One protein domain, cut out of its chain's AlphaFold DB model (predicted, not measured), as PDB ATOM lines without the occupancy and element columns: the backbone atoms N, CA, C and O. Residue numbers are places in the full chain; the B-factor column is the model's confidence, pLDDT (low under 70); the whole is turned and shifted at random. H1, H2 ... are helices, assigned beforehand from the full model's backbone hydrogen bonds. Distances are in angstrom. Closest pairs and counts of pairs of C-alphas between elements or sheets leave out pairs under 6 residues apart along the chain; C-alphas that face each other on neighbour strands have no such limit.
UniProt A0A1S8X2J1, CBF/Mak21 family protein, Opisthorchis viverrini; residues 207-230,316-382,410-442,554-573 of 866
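What this domain is: This is residues 207 to 230, 316 to 382, 410 to 442 and 554 to 573 of the 866 residues of the protein "CBF/Mak21 family protein" of Opisthorchis viverrini (UniProt A0A1S8X2J1). A loose, elongated string of short helices: at one part H1 and H2 both pack on H3, and from the first residues of H7, beside H3, H7 leads away to the far end, where H6 packs on it and H5 is near. H8 and H9 lie off to one side with few contacts, and residues 319 to 324 and 567 to 573 stick out. The printed part has 144 residues with nine named helices, H1 to H9 in chain order, and no named strand. The class is all helix, though under half of the residues, 71 of 144, are in named elements. The whole is loose, with a radius of gyration of the C-alphas of 18.4 A and spans of 55 by 35 by 29 A.

How they stand to each other: Start at H1, residues 207 to 217, and go to the hub, H3, residues 345 to 355. They touch at a shallow tilt of 27 degrees, the same way; their closest C-alphas, Gly 212 and Leu 354, are 6.7 A apart. H2, residues 334 to 340, forms a helical hairpin with H3, at a steep tilt of 45 degrees, opposite ways; the closest C-alphas, Ala 340 and Ala 348, are 4.2 A apart. H4, residues 366 to 369, is close to but not clearly touching H5, residues 372 to 379, with C-alphas 368 and 374 closest at 6.7 A. H7, residues 430 to 442, touches H3 with residues 430 to 431 alone, C-alphas 346 and 430 being closest at 5.1 A; the tilt of 38 degrees is only just steep, opposite ways. H6, residues 418 to 421, touches H7, with C-alphas 421 and 436 closest at 6.2 A. H5 and H7 are near each other. H8, residues 556 to 559, is close to but not clearly touching H1, with C-alphas 210 and 559 closest at 7.3 A. H9, residues 563 to 571, touches no helix. Every O i to N i+4 pair is within hydrogen-bond range in H1, H2, H3 and H5, but 7 of 9 in H7 and 2 of 5 in H9, where 4 of 6 O i to N i+3 pairs are; H4, H6 and H8 are too short for such a pair.

Where its parts are: Find C-alpha 207 at (-37.890, 9.951, -6.263); from there H1 runs 15.6 A. H2 spans 10.0 A, H3 15.2 A and H5 10.3 A, while H4, H6 and H8 have four residues each. H7 runs 19.3 A to C-alpha 442 at (-70.227, -1.904, -3.792). H9 runs 13.1 A to C-alpha 571 at (-55.181, 28.879, 7.880).

The domain as a whole: The C-alphas farthest apart, Phe 325 and Thr 418, are 56.7 A apart. Look for three cuts: 25.0 A between C-alphas 230 and 316, 19.1 A between 382 and 410, and 44.2 A between 442 and 554. Of the links printed whole, none is long. Mean pLDDT of the printed part is 70.7; residues 219 to 230 and 554 to 573 are among those under 70.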
ATOM      1  N   THR A 207     -38.893   9.570  -5.257       90.56
ATOM      2  CA  THR A 207     -37.890   9.951  -6.263       90.56
ATOM      3  C   THR A 207     -38.440  10.968  -7.266       90.56
ATOM      4  O   THR A 207     -37.754  11.939  -7.579       90.56
ATOM      5  N   LEU A 208     -39.690  10.824  -7.721       89.25
ATOM      6  CA  LEU A 208     -40.339  11.815  -8.590       89.25
ATOM      7  C   LEU A 208     -40.533  13.167  -7.875       89.25
ATOM      8  O   LEU A 208     -40.286  14.216  -8.469       89.25
ATOM      9  N   ILE A 209     -40.881  13.163  -6.582       88.81
ATOM     10  CA  ILE A 209     -40.957  14.380  -5.751       88.81
ATOM     11  C   ILE A 209     -39.574  15.025  -5.580       88.81
ATOM     12  O   ILE A 209     -39.450  16.244  -5.705       88.81
ATOM     13  N   LEU A 210     -38.526  14.229  -5.333       89.50
ATOM     14  CA  LEU A 210     -37.141  14.711  -5.266       89.50
ATOM     15  C   LEU A 210     -36.745  15.401  -6.575       89.50
ATOM     16  O   LEU A 210     -36.263  16.532  -6.543       89.50
ATOM     17  N   LEU A 211     -36.977  14.749  -7.717       88.94
ATOM     18  CA  LEU A 211     -36.639  15.290  -9.033       88.94
ATOM     19  C   LEU A 211     -37.428  16.568  -9.346       88.94
ATOM     20  O   LEU A 211     -36.819  17.533  -9.799       88.94
ATOM     21  N   GLY A 212     -38.721  16.626  -9.011       86.06
ATOM     22  CA  GLY A 212     -39.538  17.839  -9.139       86.06
ATOM     23  C   GLY A 212     -39.067  19.001  -8.257       86.06
ATOM     24  O   GLY A 212     -39.047  20.151  -8.699       86.06
ATOM     25  N   LYS A 213     -38.617  18.721  -7.024       85.62
ATOM     26  CA  LYS A 213     -38.012  19.737  -6.144       85.62
ATOM     27  C   LYS A 213     -36.644  20.201  -6.651       85.62
ATOM     28  O   LYS A 213     -36.347  21.390  -6.564       85.62
ATOM     29  N   VAL A 214     -35.828  19.310  -7.221       85.75
ATOM     30  CA  VAL A 214     -34.549  19.694  -7.845       85.75
ATOM     31  C   VAL A 214     -34.784  20.521  -9.109       85.75
ATOM     32  O   VAL A 214     -34.158  21.569  -9.231       85.75
ATOM     33  N   SER A 215     -35.709  20.140  -9.999       82.44
ATOM     34  CA  SER A 215     -35.992  20.891 -11.234       82.44
ATOM     35  C   SER A 215     -36.615  22.270 -10.981       82.44
ATOM     36  O   SER A 215     -36.417  23.192 -11.768       82.44
ATOM     37  N   ALA A 216     -37.336  22.441  -9.866       81.75
ATOM     38  CA  ALA A 216     -37.858  23.740  -9.440       81.75
ATOM     39  C   ALA A 216     -36.752  24.721  -8.995       81.75
ATOM     40  O   ALA A 216     -36.878  25.924  -9.216       81.75
ATOM     41  N   VAL A 217     -35.668  24.220  -8.384       80.75
ATOM     42  CA  VAL A 217     -34.510  25.035  -7.957       80.75
ATOM     43  C   VAL A 217     -33.493  25.200  -9.089       80.75
ATOM     44  O   VAL A 217     -32.938  26.281  -9.275       80.75
ATOM     45  N   LYS A 218     -33.248  24.130  -9.848       79.94
ATOM     46  CA  LYS A 218     -32.310  24.065 -10.969       79.94
ATOM     47  C   LYS A 218     -33.064  23.651 -12.221       79.94
ATOM     48  O   LYS A 218     -33.304  22.470 -12.469       79.94
ATOM     49  N   LYS A 219     -33.409  24.662 -13.015       66.75
ATOM     50  CA  LYS A 219     -33.872  24.481 -14.391       66.75
ATOM     51  C   LYS A 219     -32.793  23.726 -15.188       66.75
ATOM     52  O   LYS A 219     -31.660  23.583 -14.732       66.75
ATOM     53  N   ASP A 220     -33.179  23.165 -16.327       65.94
ATOM     54  CA  ASP A 220     -32.315  22.407 -17.252       65.94
ATOM     55  C   ASP A 220     -31.856  21.004 -16.778       65.94
ATOM     56  O   ASP A 220     -31.372  20.220 -17.591       65.94
ATOM     57  N   VAL A 221     -32.098  20.606 -15.517       65.88
ATOM     58  CA  VAL A 221     -31.780  19.246 -15.002       65.88
ATOM     59  C   VAL A 221     -32.643  18.137 -15.631       65.88
ATOM     60  O   VAL A 221     -32.218  16.984 -15.719       65.88
ATOM     61  N   ILE A 222     -33.861  18.466 -16.073       61.94
ATOM     62  CA  ILE A 222     -34.735  17.566 -16.836       61.94
ATOM     63  C   ILE A 222     -34.987  18.222 -18.192       61.94
ATOM     64  O   ILE A 222     -35.886  19.050 -18.333       61.94
ATOM     65  N   VAL A 223     -34.184  17.856 -19.192       58.38
ATOM     66  CA  VAL A 223     -34.380  18.334 -20.566       58.38
ATOM     67  C   VAL A 223     -35.564  17.597 -21.192       58.38
ATOM     68  O   VAL A 223     -35.424  16.524 -21.784       58.38
ATOM     69  N   LEU A 224     -36.746  18.199 -21.061       54.59
ATOM     70  CA  LEU A 224     -37.963  17.833 -21.786       54.59
ATOM     71  C   LEU A 224     -37.829  18.248 -23.260       54.59
ATOM     72  O   LEU A 224     -38.498  19.168 -23.726       54.59
ATOM     73  N   ASN A 225     -36.920  17.592 -23.985       43.72
ATOM     74  CA  ASN A 225     -36.745  17.821 -25.414       43.72
ATOM     75  C   ASN A 225     -38.058  17.509 -26.135       43.72
ATOM     76  O   ASN A 225     -38.535  16.372 -26.120       43.72
ATOM     77  N   GLN A 226     -38.633  18.541 -26.749       42.66
ATOM     78  CA  GLN A 226     -39.933  18.482 -27.397       42.66
ATOM     79  C   GLN A 226     -39.858  17.622 -28.661       42.66
ATOM     80  O   GLN A 226     -39.614  18.116 -29.758       42.66
ATOM     81  N   ILE A 227     -40.149  16.332 -28.518       33.81
ATOM     82  CA  ILE A 227     -40.926  15.641 -29.543       33.81
ATOM     83  C   ILE A 227     -42.388  15.910 -29.167       33.81
ATOM     84  O   ILE A 227     -42.844  15.363 -28.160       33.81
ATOM     85  N   PRO A 228     -43.132  16.758 -29.901       32.53
ATOM     86  CA  PRO A 228     -44.532  17.044 -29.607       32.53
ATOM     87  C   PRO A 228     -45.427  15.876 -30.051       32.53
ATOM     88  O   PRO A 228     -46.309  16.028 -30.897       32.53
ATOM     89  N   VAL A 229     -45.216  14.692 -29.462       31.75
ATOM     90  CA  VAL A 229     -46.172  13.586 -29.546       31.75
ATOM     91  C   VAL A 229     -47.419  14.036 -28.794       31.75
ATOM     92  O   VAL A 229     -47.467  14.018 -27.563       31.75
ATOM     93  N   LYS A 230     -48.418  14.502 -29.548       25.36
ATOM     94  CA  LYS A 230     -49.721  14.915 -29.026       25.36
ATOM     95  C   LYS A 230     -50.461  13.684 -28.493       25.36
ATOM     96  O   LYS A 230     -51.333  13.150 -29.170       25.36
ATOM     97  N   TYR A 316     -26.535   8.814 -24.106       84.12
ATOM     98  CA  TYR A 316     -26.386   8.496 -22.682       84.12
ATOM     99  C   TYR A 316     -25.707   7.135 -22.472       84.12
ATOM    100  O   TYR A 316     -26.106   6.133 -23.073       84.12
ATOM    101  N   ARG A 317     -24.697   7.092 -21.598       85.69
ATOM    102  CA  ARG A 317     -23.941   5.879 -21.249       85.69
ATOM    103  C   ARG A 317     -24.259   5.452 -19.808       85.69
ATOM    104  O   ARG A 317     -23.615   5.955 -18.885       85.69
ATOM    105  N   PRO A 318     -25.198   4.508 -19.586       82.12
ATOM    106  CA  PRO A 318     -25.590   4.085 -18.241       82.12
ATOM    107  C   PRO A 318     -24.468   3.367 -17.479       82.12
ATOM    108  O   PRO A 318     -24.508   3.346 -16.254       82.12
ATOM    109  N   ASP A 319     -23.439   2.848 -18.154       84.56
ATOM    110  CA  ASP A 319     -22.275   2.206 -17.525       84.56
ATOM    111  C   ASP A 319     -21.112   3.154 -17.211       84.56
ATOM    112  O   ASP A 319     -20.057   2.717 -16.743       84.56
ATOM    113  N   ALA A 320     -21.275   4.461 -17.441       86.81
ATOM    114  CA  ALA A 320     -20.227   5.427 -17.149       86.81
ATOM    115  C   ALA A 320     -19.828   5.388 -15.660       86.81
ATOM    116  O   ALA A 320     -20.655   5.535 -14.752       86.81
ATOM    117  N   ARG A 321     -18.521   5.204 -15.419       85.69
ATOM    118  CA  ARG A 321     -17.903   5.168 -14.079       85.69
ATOM    119  C   ARG A 321     -17.944   6.530 -13.377       85.69
ATOM    120  O   ARG A 321     -17.800   6.585 -12.157       85.69
ATOM    121  N   GLU A 322     -18.136   7.595 -14.152       88.31
ATOM    122  CA  GLU A 322     -18.245   8.993 -13.743       88.31
ATOM    123  C   GLU A 322     -19.479   9.633 -14.386       88.31
ATOM    124  O   GLU A 322     -19.742   9.373 -15.561       88.31
ATOM    125  N   PRO A 323     -20.219  10.486 -13.659       88.56
ATOM    126  CA  PRO A 323     -21.469  11.060 -14.158       88.56
ATOM    127  C   PRO A 323     -21.275  12.085 -15.284       88.56
ATOM    128  O   PRO A 323     -22.133  12.171 -16.152       88.56
ATOM    129  N   LEU A 324     -20.150  12.809 -15.330       87.44
ATOM    130  CA  LEU A 324     -19.844  13.755 -16.420       87.44
ATOM    131  C   LEU A 324     -19.773  13.009 -17.764       87.44
ATOM    132  O   LEU A 324     -20.552  13.232 -18.689       87.44
ATOM    133  N   PHE A 325     -18.932  11.975 -17.813       86.19
ATOM    134  CA  PHE A 325     -18.764  11.113 -18.983       86.19
ATOM    135  C   PHE A 325     -19.970  10.195 -19.282       86.19
ATOM    136  O   PHE A 325     -19.912   9.410 -20.231       86.19
ATOM    137  N   ALA A 326     -21.074  10.302 -18.531       84.88
ATOM    138  CA  ALA A 326     -22.337   9.643 -18.859       84.88
ATOM    139  C   ALA A 326     -23.100  10.338 -20.001       84.88
ATOM    140  O   ALA A 326     -23.951   9.694 -20.613       84.88
ATOM    141  N   ARG A 327     -22.798  11.614 -20.303       83.25
ATOM    142  CA  ARG A 327     -23.403  12.402 -21.400       83.25
ATOM    143  C   ARG A 327     -24.936  12.398 -21.367       83.25
ATOM    144  O   ARG A 327     -25.605  11.979 -22.307       83.25
ATOM    145  N   ALA A 328     -25.479  12.829 -20.231       81.88
ATOM    146  CA  ALA A 328     -26.917  12.895 -19.970       81.88
ATOM    147  C   ALA A 328     -27.571  14.232 -20.358       81.88
ATOM    148  O   ALA A 328     -28.791  14.286 -20.509       81.88
ATOM    149  N   GLY A 329     -26.784  15.304 -20.505       77.44
ATOM    150  CA  GLY A 329     -27.278  16.596 -20.985       77.44
ATOM    151  C   GLY A 329     -27.903  16.466 -22.377       77.44
ATOM    152  O   GLY A 329     -27.390  15.742 -23.230       77.44
ATOM    153  N   GLY A 330     -29.047  17.118 -22.591       71.25
ATOM    154  CA  GLY A 330     -29.770  17.080 -23.869       71.25
ATOM    155  C   GLY A 330     -30.397  15.727 -24.246       71.25
ATOM    156  O   GLY A 330     -30.924  15.597 -25.349       71.25
ATOM    157  N   GLN A 331     -30.352  14.707 -23.382       76.19
ATOM    158  CA  GLN A 331     -30.933  13.391 -23.671       76.19
ATOM    159  C   GLN A 331     -32.397  13.322 -23.197       76.19
ATOM    160  O   GLN A 331     -32.647  13.584 -22.018       76.19
ATOM    161  N   PRO A 332     -33.363  12.922 -24.050       77.00
ATOM    162  CA  PRO A 332     -34.756  12.753 -23.638       77.00
ATOM    163  C   PRO A 332     -34.903  11.655 -22.573       77.00
ATOM    164  O   PRO A 332     -34.293  10.587 -22.647       77.00
ATOM    165  N   SER A 333     -35.727  11.917 -21.560       81.25
ATOM    166  CA  SER A 333     -35.941  11.059 -20.391       81.25
ATOM    167  C   SER A 333     -37.001   9.975 -20.635       81.25
ATOM    168  O   SER A 333     -38.023   9.927 -19.955       81.25
ATOM    169  N   TRP A 334     -36.747   9.053 -21.572       84.12
ATOM    170  CA  TRP A 334     -37.655   7.930 -21.881       84.12
ATOM    171  C   TRP A 334     -38.195   7.161 -20.654       84.12
ATOM    172  O   TRP A 334     -39.384   6.843 -20.654       84.12
ATOM    173  N   PRO A 335     -37.413   6.906 -19.579       87.81
ATOM    174  CA  PRO A 335     -37.950   6.276 -18.371       87.81
ATOM    175  C   PRO A 335     -39.087   7.065 -17.700       87.81
ATOM    176  O   PRO A 335     -39.983   6.459 -17.127       87.81
ATOM    177  N   LEU A 336     -39.102   8.400 -17.800       86.50
ATOM    178  CA  LEU A 336     -40.191   9.235 -17.276       86.50
ATOM    179  C   LEU A 336     -41.478   9.082 -18.104       86.50
ATOM    180  O   LEU A 336     -42.568   9.122 -17.543       86.50
ATOM    181  N   VAL A 337     -41.354   8.849 -19.416       87.62
ATOM    182  CA  VAL A 337     -42.490   8.522 -20.296       87.62
ATOM    183  C   VAL A 337     -43.063   7.149 -19.939       87.62
ATOM    184  O   VAL A 337     -44.273   7.012 -19.818       87.62
ATOM    185  N   LEU A 338     -42.214   6.152 -19.669       89.00
ATOM    186  CA  LEU A 338     -42.667   4.827 -19.226       89.00
ATOM    187  C   LEU A 338     -43.302   4.853 -17.819       89.00
ATOM    188  O   LEU A 338     -44.240   4.109 -17.548       89.00
ATOM    189  N   LEU A 339     -42.856   5.754 -16.935       88.31
ATOM    190  CA  LEU A 339     -43.501   5.990 -15.636       88.31
ATOM    191  C   LEU A 339     -44.860   6.707 -15.751       88.31
ATOM    192  O   LEU A 339     -45.657   6.631 -14.817       88.31
ATOM    193  N   ALA A 340     -45.164   7.360 -16.878       88.81
ATOM    194  CA  ALA A 340     -46.488   7.932 -17.134       88.81
ATOM    195  C   ALA A 340     -47.559   6.860 -17.410       88.81
ATOM    196  O   ALA A 340     -48.733   7.110 -17.158       88.81
ATOM    197  N   SER A 341     -47.163   5.662 -17.854       86.75
ATOM    198  CA  SER A 341     -48.030   4.481 -18.001       86.75
ATOM    199  C   SER A 341     -47.861   3.463 -16.860       86.75
ATOM    200  O   SER A 341     -48.134   2.277 -17.034       86.75
ATOM    201  N   HIS A 342     -47.375   3.897 -15.694       87.69
ATOM    202  CA  HIS A 342     -47.205   3.038 -14.520       87.69
ATOM    203  C   HIS A 342     -48.554   2.696 -13.858       87.69
ATOM    204  O   HIS A 342     -49.397   3.571 -13.677       87.69
ATOM    205  N   SER A 343     -48.727   1.442 -13.424       86.12
ATOM    206  CA  SER A 343     -49.990   0.905 -12.882       86.12
ATOM    207  C   SER A 343     -50.538   1.663 -11.665       86.12
ATOM    208  O   SER A 343     -51.745   1.851 -11.538       86.12
ATOM    209  N   HIS A 344     -49.665   2.125 -10.765       83.88
ATOM    210  CA  HIS A 344     -50.071   2.944  -9.619       83.88
ATOM    211  C   HIS A 344     -50.431   4.382 -10.057       83.88
ATOM    212  O   HIS A 344     -49.530   5.118 -10.483       83.88
ATOM    213  N   PRO A 345     -51.683   4.850  -9.880       85.31
ATOM    214  CA  PRO A 345     -52.184   6.078 -10.508       85.31
ATOM    215  C   PRO A 345     -51.445   7.347 -10.060       85.31
ATOM    216  O   PRO A 345     -51.173   8.226 -10.877       85.31
ATOM    217  N   THR A 346     -51.015   7.441  -8.795       86.62
ATOM    218  CA  THR A 346     -50.226   8.596  -8.321       86.62
ATOM    219  C   THR A 346     -48.827   8.659  -8.950       86.62
ATOM    220  O   THR A 346     -48.267   9.744  -9.058       86.62
ATOM    221  N   VAL A 347     -48.259   7.537  -9.418       88.12
ATOM    222  CA  VAL A 347     -46.977   7.548 -10.153       88.12
ATOM    223  C   VAL A 347     -47.197   8.119 -11.551       88.12
ATOM    224  O   VAL A 347     -46.493   9.054 -11.930       88.12
ATOM    225  N   ALA A 348     -48.223   7.644 -12.263       88.25
ATOM    226  CA  ALA A 348     -48.613   8.160 -13.575       88.25
ATOM    227  C   ALA A 348     -48.939   9.667 -13.539       88.25
ATOM    228  O   ALA A 348     -48.446  10.436 -14.367       88.25
ATOM    229  N   LEU A 349     -49.698  10.125 -12.534       86.94
ATOM    230  CA  LEU A 349     -50.034  11.542 -12.341       86.94
ATOM    231  C   LEU A 349     -48.775  12.390 -12.076       86.94
ATOM    232  O   LEU A 349     -48.592  13.450 -12.673       86.94
ATOM    233  N   LEU A 350     -47.855  11.924 -11.226       87.38
ATOM    234  CA  LEU A 350     -46.618  12.660 -10.952       87.38
ATOM    235  C   LEU A 350     -45.650  12.665 -12.144       87.38
ATOM    236  O   LEU A 350     -45.048  13.702 -12.421       87.38
ATOM    237  N   ALA A 351     -45.541  11.562 -12.885       88.69
ATOM    238  CA  ALA A 351     -44.740  11.494 -14.102       88.69
ATOM    239  C   ALA A 351     -45.301  12.405 -15.210       88.69
ATOM    240  O   ALA A 351     -44.551  13.183 -15.797       88.69
ATOM    241  N   THR A 352     -46.619  12.397 -15.442       87.31
ATOM    242  CA  THR A 352     -47.272  13.301 -16.408       87.31
ATOM    243  C   THR A 352     -47.176  14.773 -15.999       87.31
ATOM    244  O   THR A 352     -46.919  15.612 -16.859       87.31
ATOM    245  N   ASN A 353     -47.280  15.108 -14.707       87.69
ATOM    246  CA  ASN A 353     -47.015  16.469 -14.224       87.69
ATOM    247  C   ASN A 353     -45.573  16.915 -14.517       87.69
ATOM    248  O   ASN A 353     -45.380  18.022 -15.018       87.69
ATOM    249  N   LEU A 354     -44.577  16.059 -14.265       84.69
ATOM    250  CA  LEU A 354     -43.172  16.355 -14.572       84.69
ATOM    251  C   LEU A 354     -42.937  16.522 -16.080       84.69
ATOM    252  O   LEU A 354     -42.257  17.466 -16.472       84.69
ATOM    253  N   LEU A 355     -43.544  15.682 -16.926       84.31
ATOM    254  CA  LEU A 355     -43.504  15.821 -18.392       84.31
ATOM    255  C   LEU A 355     -44.176  17.109 -18.896       84.31
ATOM    256  O   LEU A 355     -43.800  17.630 -19.940       84.31
ATOM    257  N   GLN A 356     -45.153  17.636 -18.154       82.62
ATOM    258  CA  GLN A 356     -45.840  18.899 -18.448       82.62
ATOM    259  C   GLN A 356     -45.182  20.119 -17.772       82.62
ATOM    260  O   GLN A 356     -45.737  21.215 -17.825       82.62
ATOM    261  N   GLY A 357     -44.036  19.951 -17.096       75.38
ATOM    262  CA  GLY A 357     -43.354  21.026 -16.362       75.38
ATOM    263  C   GLY A 357     -44.131  21.574 -15.153       75.38
ATOM    264  O   GLY A 357     -43.801  22.644 -14.639       75.38
ATOM    265  N   LYS A 358     -45.171  20.871 -14.690       79.56
ATOM    266  CA  LYS A 358     -46.005  21.273 -13.550       79.56
ATOM    267  C   LYS A 358     -45.287  20.984 -12.232       79.56
ATOM    268  O   LYS A 358     -44.687  19.926 -12.051       79.56
ATOM    269  N   SER A 359     -45.390  21.915 -11.284       73.25
ATOM    270  CA  SER A 359     -44.771  21.775  -9.961       73.25
ATOM    271  C   SER A 359     -45.356  20.588  -9.188       73.25
ATOM    272  O   SER A 359     -46.564  20.523  -8.952       73.25
ATOM    273  N   VAL A 360     -44.492  19.666  -8.759       74.19
ATOM    274  CA  VAL A 360     -44.871  18.523  -7.920       74.19
ATOM    275  C   VAL A 360     -44.970  18.968  -6.461       74.19
ATOM    276  O   VAL A 360     -43.980  19.023  -5.731       74.19
ATOM    277  N   VAL A 361     -46.194  19.272  -6.028       72.31
ATOM    278  CA  VAL A 361     -46.526  19.533  -4.621       72.31
ATOM    279  C   VAL A 361     -47.181  18.286  -4.031       72.31
ATOM    280  O   VAL A 361     -48.291  17.925  -4.412       72.31
ATOM    281  N   TYR A 362     -46.495  17.638  -3.090       79.06
ATOM    282  CA  TYR A 362     -47.010  16.494  -2.336       79.06
ATOM    283  C   TYR A 362     -46.955  16.787  -0.833       79.06
ATOM    284  O   TYR A 362     -45.930  17.244  -0.323       79.06
ATOM    285  N   THR A 363     -48.066  16.547  -0.135       61.84
ATOM    286  CA  THR A 363     -48.321  17.018   1.241       61.84
ATOM    287  C   THR A 363     -48.320  15.906   2.298       61.84
ATOM    288  O   THR A 363     -48.858  16.094   3.383       61.84
ATOM    289  N   GLY A 364     -47.731  14.746   2.001       75.88
ATOM    290  CA  GLY A 364     -47.556  13.637   2.948       75.88
ATOM    291  C   GLY A 364     -46.160  13.016   2.869       75.88
ATOM    292  O   GLY A 364     -45.277  13.554   2.192       75.88
ATOM    293  N   ASN A 365     -45.964  11.868   3.525       81.06
ATOM    294  CA  ASN A 365     -44.746  11.062   3.415       81.06
ATOM    295  C   ASN A 365     -44.991   9.874   2.468       81.06
ATOM    296  O   ASN A 365     -45.686   8.942   2.866       81.06
ATOM    297  N   PRO A 366     -44.388   9.835   1.262       84.75
ATOM    298  CA  PRO A 366     -44.583   8.744   0.304       84.75
ATOM    299  C   PRO A 366     -44.286   7.345   0.853       84.75
ATOM    300  O   PRO A 366     -44.900   6.374   0.419       84.75
ATOM    301  N   PHE A 367     -43.349   7.222   1.794       83.88
ATOM    302  CA  PHE A 367     -42.974   5.922   2.352       83.88
ATOM    303  C   PHE A 367     -44.027   5.360   3.313       83.88
ATOM    304  O   PHE A 367     -44.196   4.145   3.355       83.88
ATOM    305  N   ASP A 368     -44.759   6.225   4.019       81.56
ATOM    306  CA  ASP A 368     -45.884   5.817   4.865       81.56
ATOM    307  C   ASP A 368     -47.155   5.697   4.011       81.56
ATOM    308  O   ASP A 368     -47.838   4.676   4.042       81.56
ATOM    309  N   ASP A 369     -47.436   6.721   3.194       81.44
ATOM    310  CA  ASP A 369     -48.652   6.836   2.387       81.44
ATOM    311  C   ASP A 369     -48.833   5.646   1.435       81.44
ATOM    312  O   ASP A 369     -49.913   5.059   1.404       81.44
ATOM    313  N   PHE A 370     -47.772   5.254   0.719       82.50
ATOM    314  CA  PHE A 370     -47.779   4.142  -0.241       82.50
ATOM    315  C   PHE A 370     -47.191   2.841   0.340       82.50
ATOM    316  O   PHE A 370     -46.742   1.969  -0.409       82.50
ATOM    317  N   SER A 371     -47.169   2.698   1.671       84.25
ATOM    318  CA  SER A 371     -46.837   1.431   2.334       84.25
ATOM    319  C   SER A 371     -47.976   0.422   2.191       84.25
ATOM    320  O   SER A 371     -49.142   0.758   2.408       84.25
ATOM    321  N   LEU A 372     -47.642  -0.846   1.927       82.38
ATOM    322  CA  LEU A 372     -48.618  -1.941   1.915       82.38
ATOM    323  C   LEU A 372     -49.361  -2.057   3.256       82.38
ATOM    324  O   LEU A 372     -50.556  -2.332   3.265       82.38
ATOM    325  N   VAL A 373     -48.691  -1.787   4.384       82.38
ATOM    326  CA  VAL A 373     -49.323  -1.817   5.716       82.38
ATOM    327  C   VAL A 373     -50.405  -0.742   5.822       82.38
ATOM    328  O   VAL A 373     -51.517  -1.033   6.241       82.38
ATOM    329  N   HIS A 374     -50.122   0.479   5.364       79.81
ATOM    330  CA  HIS A 374     -51.069   1.596   5.395       79.81
ATOM    331  C   HIS A 374     -52.222   1.418   4.392       79.81
ATOM    332  O   HIS A 374     -53.361   1.766   4.699       79.81
ATOM    333  N   PHE A 375     -51.961   0.817   3.225       80.12
ATOM    334  CA  PHE A 375     -53.009   0.380   2.299       80.12
ATOM    335  C   PHE A 375     -53.933  -0.662   2.953       80.12
ATOM    336  O   PHE A 375     -55.154  -0.501   2.932       80.12
ATOM    337  N   LEU A 376     -53.365  -1.688   3.595       81.50
ATOM    338  CA  LEU A 376     -54.128  -2.733   4.282       81.50
ATOM    339  C   LEU A 376     -54.883  -2.205   5.512       81.50
ATOM    340  O   LEU A 376     -56.029  -2.592   5.700       81.50
ATOM    341  N   ASP A 377     -54.319  -1.281   6.294       77.25
ATOM    342  CA  ASP A 377     -55.008  -0.627   7.422       77.25
ATOM    343  C   ASP A 377     -56.178   0.268   6.964       77.25
ATOM    344  O   ASP A 377     -57.158   0.436   7.690       77.25
ATOM    345  N   ARG A 378     -56.107   0.835   5.749       71.44
ATOM    346  CA  ARG A 378     -57.207   1.598   5.124       71.44
ATOM    347  C   ARG A 378     -58.286   0.700   4.519       71.44
ATOM    348  O   ARG A 378     -59.459   1.074   4.528       71.44
ATOM    349  N   PHE A 379     -57.896  -0.456   3.983       68.88
ATOM    350  CA  PHE A 379     -58.793  -1.424   3.346       68.88
ATOM    351  C   PHE A 379     -59.493  -2.336   4.368       68.88
ATOM    352  O   PHE A 379     -60.680  -2.631   4.241       68.88
ATOM    353  N   ALA A 380     -58.795  -2.750   5.427       68.56
ATOM    354  CA  ALA A 380     -59.345  -3.577   6.489       68.56
ATOM    355  C   ALA A 380     -60.231  -2.742   7.430       68.56
ATOM    356  O   ALA A 380     -59.742  -2.047   8.316       68.56
ATOM    357  N   TYR A 381     -61.554  -2.887   7.302       63.81
ATOM    358  CA  TYR A 381     -62.612  -2.128   8.002       63.81
ATOM    359  C   TYR A 381     -62.642  -2.174   9.543       63.81
ATOM    360  O   TYR A 381     -63.622  -1.750  10.165       63.81
ATOM    361  N   LYS A 382     -61.589  -2.658  10.203       50.06
ATOM    362  CA  LYS A 382     -61.476  -2.653  11.659       50.06
ATOM    363  C   LYS A 382     -61.317  -1.221  12.160       50.06
ATOM    364  O   LYS A 382     -60.208  -0.715  12.313       50.06
ATOM    365  N   PRO A 410     -59.252  15.164   2.559       54.03
ATOM    366  CA  PRO A 410     -60.007  13.934   2.273       54.03
ATOM    367  C   PRO A 410     -59.371  12.665   2.850       54.03
ATOM    368  O   PRO A 410     -60.077  11.832   3.410       54.03
ATOM    369  N   ARG A 411     -58.032  12.608   2.839       56.34
ATOM    370  CA  ARG A 411     -57.181  11.529   3.378       56.34
ATOM    371  C   ARG A 411     -57.326  11.298   4.897       56.34
ATOM    372  O   ARG A 411     -56.733  10.368   5.440       56.34
ATOM    373  N   ALA A 412     -58.042  12.185   5.595       56.81
ATOM    374  CA  ALA A 412     -58.380  12.092   7.018       56.81
ATOM    375  C   ALA A 412     -59.713  11.368   7.277       56.81
ATOM    376  O   ALA A 412     -59.999  10.970   8.408       56.81
ATOM    377  N   LEU A 413     -60.571  11.261   6.258       60.69
ATOM    378  CA  LEU A 413     -61.884  10.643   6.383       60.69
ATOM    379  C   LEU A 413     -61.748   9.121   6.284       60.69
ATOM    380  O   LEU A 413     -61.057   8.629   5.391       60.69
ATOM    381  N   PRO A 414     -62.433   8.344   7.142       62.84
ATOM    382  CA  PRO A 414     -62.471   6.904   6.972       62.84
ATOM    383  C   PRO A 414     -63.190   6.592   5.656       62.84
ATOM    384  O   PRO A 414     -64.263   7.131   5.364       62.84
ATOM    385  N   VAL A 415     -62.577   5.730   4.851       64.38
ATOM    386  CA  VAL A 415     -62.918   5.544   3.431       64.38
ATOM    387  C   VAL A 415     -64.321   4.946   3.228       64.38
ATOM    388  O   VAL A 415     -64.963   5.135   2.198       64.38
ATOM    389  N   ASN A 416     -64.856   4.293   4.265       63.12
ATOM    390  CA  ASN A 416     -66.231   3.800   4.313       63.12
ATOM    391  C   ASN A 416     -67.299   4.898   4.517       63.12
ATOM    392  O   ASN A 416     -68.486   4.603   4.363       63.12
ATOM    393  N   SER A 417     -66.917   6.132   4.862       71.19
ATOM    394  CA  SER A 417     -67.861   7.205   5.193       71.19
ATOM    395  C   SER A 417     -68.698   7.651   3.993       71.19
ATOM    396  O   SER A 417     -68.221   7.773   2.864       71.19
ATOM    397  N   THR A 418     -69.967   7.973   4.251       60.16
ATOM    398  CA  THR A 418     -70.871   8.564   3.252       60.16
ATOM    399  C   THR A 418     -70.323   9.880   2.700       60.16
ATOM    400  O   THR A 418     -70.450  10.134   1.507       60.16
ATOM    401  N   SER A 419     -69.639  10.669   3.536       61.38
ATOM    402  CA  SER A 419     -68.956  11.902   3.136       61.38
ATOM    403  C   SER A 419     -67.839  11.672   2.117       61.38
ATOM    404  O   SER A 419     -67.751  12.442   1.170       61.38
ATOM    405  N   PHE A 420     -67.018  10.622   2.267       71.38
ATOM    406  CA  PHE A 420     -65.981  10.277   1.284       71.38
ATOM    407  C   PHE A 420     -66.606   9.807  -0.042       71.38
ATOM    408  O   PHE A 420     -66.228  10.280  -1.109       71.38
ATOM    409  N   ARG A 421     -67.638   8.952   0.019       69.44
ATOM    410  CA  ARG A 421     -68.371   8.470  -1.174       69.44
ATOM    411  C   ARG A 421     -69.042   9.596  -1.973       69.44
ATOM    412  O   ARG A 421     -69.178   9.481  -3.185       69.44
ATOM    413  N   GLN A 422     -69.447  10.679  -1.311       73.00
ATOM    414  CA  GLN A 422     -70.079  11.852  -1.933       73.00
ATOM    415  C   GLN A 422     -69.082  12.877  -2.509       73.00
ATOM    416  O   GLN A 422     -69.511  13.896  -3.051       73.00
ATOM    417  N   MET A 423     -67.767  12.646  -2.413       70.50
ATOM    418  CA  MET A 423     -66.774  13.506  -3.066       70.50
ATOM    419  C   MET A 423     -66.676  13.212  -4.568       70.50
ATOM    420  O   MET A 423     -66.838  12.075  -5.005       70.50
ATOM    421  N   SER A 424     -66.400  14.251  -5.361       65.94
ATOM    422  CA  SER A 424     -66.070  14.118  -6.781       65.94
ATOM    423  C   SER A 424     -64.638  13.605  -6.957       65.94
ATOM    424  O   SER A 424     -63.756  13.969  -6.178       65.94
ATOM    425  N   LEU A 425     -64.398  12.803  -8.000       64.94
ATOM    426  CA  LEU A 425     -63.107  12.148  -8.268       64.94
ATOM    427  C   LEU A 425     -61.919  13.131  -8.297       64.94
ATOM    428  O   LEU A 425     -60.849  12.807  -7.785       64.94
ATOM    429  N   ASP A 426     -62.126  14.353  -8.798       67.75
ATOM    430  CA  ASP A 426     -61.103  15.411  -8.893       67.75
ATOM    431  C   ASP A 426     -60.639  15.963  -7.533       67.75
ATOM    432  O   ASP A 426     -59.635  16.670  -7.451       67.75
ATOM    433  N   ARG A 427     -61.394  15.700  -6.457       66.44
ATOM    434  CA  ARG A 427     -61.072  16.131  -5.084       66.44
ATOM    435  C   ARG A 427     -60.406  15.034  -4.257       66.44
ATOM    436  O   ARG A 427     -60.008  15.299  -3.126       66.44
ATOM    437  N   ILE A 428     -60.320  13.821  -4.791       67.94
ATOM    438  CA  ILE A 428     -59.775  12.639  -4.122       67.94
ATOM    439  C   ILE A 428     -58.339  12.434  -4.624       67.94
ATOM    440  O   ILE A 428     -58.059  12.643  -5.804       67.94
ATOM    441  N   ALA A 429     -57.411  12.057  -3.738       69.12
ATOM    442  CA  ALA A 429     -56.038  11.756  -4.148       69.12
ATOM    443  C   ALA A 429     -56.027  10.577  -5.141       69.12
ATOM    444  O   ALA A 429     -56.858   9.681  -5.031       69.12
ATOM    445  N   ALA A 430     -55.096  10.546  -6.098       66.75
ATOM    446  CA  ALA A 430     -55.090   9.528  -7.159       66.75
ATOM    447  C   ALA A 430     -55.013   8.082  -6.616       66.75
ATOM    448  O   ALA A 430     -55.657   7.180  -7.137       66.75
ATOM    449  N   ASP A 431     -54.300   7.886  -5.509       65.50
ATOM    450  CA  ASP A 431     -54.236   6.648  -4.719       65.50
ATOM    451  C   ASP A 431     -55.551   6.282  -4.011       65.50
ATOM    452  O   ASP A 431     -55.825   5.111  -3.759       65.50
ATOM    453  N   GLU A 432     -56.395   7.267  -3.716       72.38
ATOM    454  CA  GLU A 432     -57.685   7.087  -3.047       72.38
ATOM    455  C   GLU A 432     -58.855   6.940  -4.042       72.38
ATOM    456  O   GLU A 432     -59.943   6.505  -3.653       72.38
ATOM    457  N   GLN A 433     -58.635   7.223  -5.333       73.94
ATOM    458  CA  GLN A 433     -59.629   7.027  -6.397       73.94
ATOM    459  C   GLN A 433     -60.028   5.553  -6.553       73.94
ATOM    460  O   GLN A 433     -61.214   5.280  -6.718       73.94
ATOM    461  N   PHE A 434     -59.087   4.608  -6.402       75.62
ATOM    462  CA  PHE A 434     -59.376   3.165  -6.385       75.62
ATOM    463  C   PHE A 434     -60.402   2.798  -5.304       75.62
ATOM    464  O   PHE A 434     -61.370   2.081  -5.559       75.62
ATOM    465  N   PHE A 435     -60.234   3.331  -4.090       75.25
ATOM    466  CA  PHE A 435     -61.197   3.093  -3.022       75.25
ATOM    467  C   PHE A 435     -62.551   3.729  -3.348       75.25
ATOM    468  O   PHE A 435     -63.584   3.107  -3.112       75.25
ATOM    469  N   HIS A 436     -62.581   4.943  -3.911       76.56
ATOM    470  CA  HIS A 436     -63.838   5.595  -4.294       76.56
ATOM    471  C   HIS A 436     -64.604   4.805  -5.365       76.56
ATOM    472  O   HIS A 436     -65.796   4.539  -5.178       76.56
ATOM    473  N   SER A 437     -63.931   4.344  -6.426       77.62
ATOM    474  CA  SER A 437     -64.548   3.498  -7.456       77.62
ATOM    475  C   SER A 437     -65.032   2.167  -6.883       77.62
ATOM    476  O   SER A 437     -66.147   1.747  -7.189       77.62
ATOM    477  N   TYR A 438     -64.261   1.551  -5.982       79.12
ATOM    478  CA  TYR A 438     -64.639   0.322  -5.288       79.12
ATOM    479  C   TYR A 438     -65.871   0.506  -4.382       79.12
ATOM    480  O   TYR A 438     -66.851  -0.225  -4.514       79.12
ATOM    481  N   PHE A 439     -65.913   1.533  -3.523       72.62
ATOM    482  CA  PHE A 439     -67.096   1.817  -2.694       72.62
ATOM    483  C   PHE A 439     -68.328   2.203  -3.513       72.62
ATOM    484  O   PHE A 439     -69.450   1.880  -3.117       72.62
ATOM    485  N   THR A 440     -68.136   2.870  -4.650       78.69
ATOM    486  CA  THR A 440     -69.217   3.207  -5.587       78.69
ATOM    487  C   THR A 440     -69.747   1.952  -6.285       78.69
ATOM    488  O   THR A 440     -70.960   1.776  -6.406       78.69
ATOM    489  N   PHE A 441     -68.863   1.020  -6.652       76.81
ATOM    490  CA  PHE A 441     -69.236  -0.295  -7.169       76.81
ATOM    491  C   PHE A 441     -70.021  -1.112  -6.132       76.81
ATOM    492  O   PHE A 441     -71.136  -1.546  -6.435       76.81
ATOM    493  N   LEU A 442     -69.524  -1.230  -4.893       71.50
ATOM    494  CA  LEU A 442     -70.227  -1.904  -3.792       71.50
ATOM    495  C   LEU A 442     -71.609  -1.278  -3.524       71.50
ATOM    496  O   LEU A 442     -72.596  -1.995  -3.353       71.50
ATOM    497  N   SER A 554     -32.622  22.286   5.201       37.41
ATOM    498  CA  SER A 554     -33.895  21.608   4.961       37.41
ATOM    499  C   SER A 554     -33.828  20.195   5.559       37.41
ATOM    500  O   SER A 554     -32.913  19.414   5.274       37.41
ATOM    501  N   ARG A 555     -34.772  19.882   6.445       42.22
ATOM    502  CA  ARG A 555     -34.908  18.585   7.120       42.22
ATOM    503  C   ARG A 555     -35.425  17.512   6.155       42.22
ATOM    504  O   ARG A 555     -35.876  17.800   5.046       42.22
ATOM    505  N   ILE A 556     -35.457  16.262   6.616       45.38
ATOM    506  CA  ILE A 556     -36.195  15.182   5.934       45.38
ATOM    507  C   ILE A 556     -37.701  15.532   5.862       45.38
ATOM    508  O   ILE A 556     -38.318  15.344   4.816       45.38
ATOM    509  N   SER A 557     -38.247  16.184   6.900       44.84
ATOM    510  CA  SER A 557     -39.614  16.745   6.945       44.84
ATOM    511  C   SER A 557     -39.889  17.934   6.011       44.84
ATOM    512  O   SER A 557     -40.996  18.468   6.003       44.84
ATOM    513  N   ASP A 558     -38.881  18.387   5.265       51.94
ATOM    514  CA  ASP A 558     -38.986  19.510   4.328       51.94
ATOM    515  C   ASP A 558     -38.807  18.990   2.876       51.94
ATOM    516  O   ASP A 558     -39.209  19.610   1.886       51.94
ATOM    517  N   LEU A 559     -38.267  17.770   2.744       55.91
ATOM    518  CA  LEU A 559     -38.362  16.915   1.561       55.91
ATOM    519  C   LEU A 559     -39.778  16.347   1.396       55.91
ATOM    520  O   LEU A 559     -40.312  16.395   0.287       55.91
ATOM    521  N   PHE A 560     -40.410  15.923   2.491       58.78
ATOM    522  CA  PHE A 560     -41.789  15.422   2.535       58.78
ATOM    523  C   PHE A 560     -42.559  16.188   3.617       58.78
ATOM    524  O   PHE A 560     -42.138  16.175   4.769       58.78
ATOM    525  N   ALA A 561     -43.610  16.920   3.227       44.50
ATOM    526  CA  ALA A 561     -44.114  18.073   3.981       44.50
ATOM    527  C   ALA A 561     -44.529  17.750   5.428       44.50
ATOM    528  O   ALA A 561     -45.275  16.806   5.688       44.50
ATOM    529  N   SER A 562     -44.079  18.580   6.373       37.62
ATOM    530  CA  SER A 562     -44.366  18.388   7.795       37.62
ATOM    531  C   SER A 562     -45.825  18.706   8.155       37.62
ATOM    532  O   SER A 562     -46.413  19.671   7.663       37.62
ATOM    533  N   ALA A 563     -46.404  17.941   9.088       40.81
ATOM    534  CA  ALA A 563     -47.789  18.131   9.535       40.81
ATOM    535  C   ALA A 563     -48.076  19.532  10.122       40.81
ATOM    536  O   ALA A 563     -49.210  20.009  10.053       40.81
ATOM    537  N   ASP A 564     -47.056  20.204  10.666       38.34
ATOM    538  CA  ASP A 564     -47.181  21.558  11.219       38.34
ATOM    539  C   ASP A 564     -47.272  22.628  10.105       38.34
ATOM    540  O   ASP A 564     -48.018  23.599  10.238       38.34
ATOM    541  N   GLU A 565     -46.586  22.436   8.972       40.22
ATOM    542  CA  GLU A 565     -46.618  23.345   7.811       40.22
ATOM    543  C   GLU A 565     -47.976  23.301   7.086       40.22
ATOM    544  O   GLU A 565     -48.550  24.341   6.743       40.22
ATOM    545  N   ILE A 566     -48.556  22.103   6.957       43.53
ATOM    546  CA  ILE A 566     -49.906  21.888   6.406       43.53
ATOM    547  C   ILE A 566     -50.958  22.678   7.207       43.53
ATOM    548  O   ILE A 566     -51.875  23.272   6.634       43.53
ATOM    549  N   GLY A 567     -50.803  22.749   8.536       40.41
ATOM    550  CA  GLY A 567     -51.690  23.509   9.421       40.41
ATOM    551  C   GLY A 567     -51.720  25.018   9.142       40.41
ATOM    552  O   GLY A 567     -52.744  25.661   9.387       40.41
ATOM    553  N   HIS A 568     -50.641  25.583   8.590       36.97
ATOM    554  CA  HIS A 568     -50.565  26.997   8.220       36.97
ATOM    555  C   HIS A 568     -51.163  27.293   6.838       36.97
ATOM    556  O   HIS A 568     -51.787  28.341   6.672       36.97
ATOM    557  N   LEU A 569     -51.058  26.371   5.875       32.81
ATOM    558  CA  LEU A 569     -51.663  26.539   4.547       32.81
ATOM    559  C   LEU A 569     -53.199  26.567   4.612       32.81
ATOM    560  O   LEU A 569     -53.819  27.453   4.024       32.81
ATOM    561  N   TYR A 570     -53.823  25.690   5.406       39.69
ATOM    562  CA  TYR A 570     -55.275  25.748   5.624       39.69
ATOM    563  C   TYR A 570     -55.723  27.034   6.340       39.69
ATOM    564  O   TYR A 570     -56.796  27.559   6.048       39.69
ATOM    565  N   ALA A 571     -54.890  27.602   7.219       39.00
ATOM    566  CA  ALA A 571     -55.181  28.879   7.880       39.00
ATOM    567  C   ALA A 571     -55.131  30.098   6.932       39.00
ATOM    568  O   ALA A 571     -55.628  31.161   7.298       39.00
ATOM    569  N   ALA A 572     -54.562  29.956   5.728       41.34
ATOM    570  CA  ALA A 572     -54.547  30.991   4.692       41.34
ATOM    571  C   ALA A 572     -55.754  30.927   3.729       41.34
ATOM    572  O   ALA A 572     -55.975  31.877   2.978       41.34
ATOM    573  N   GLN A 573     -56.533  29.837   3.749       37.94
ATOM    574  CA  GLN A 573     -57.742  29.657   2.927       37.94
ATOM    575  C   GLN A 573     -59.057  29.721   3.729       37.94
ATOM    576  O   GLN A 573     -60.124  29.846   3.133       37.94
TER     577      GLN A 573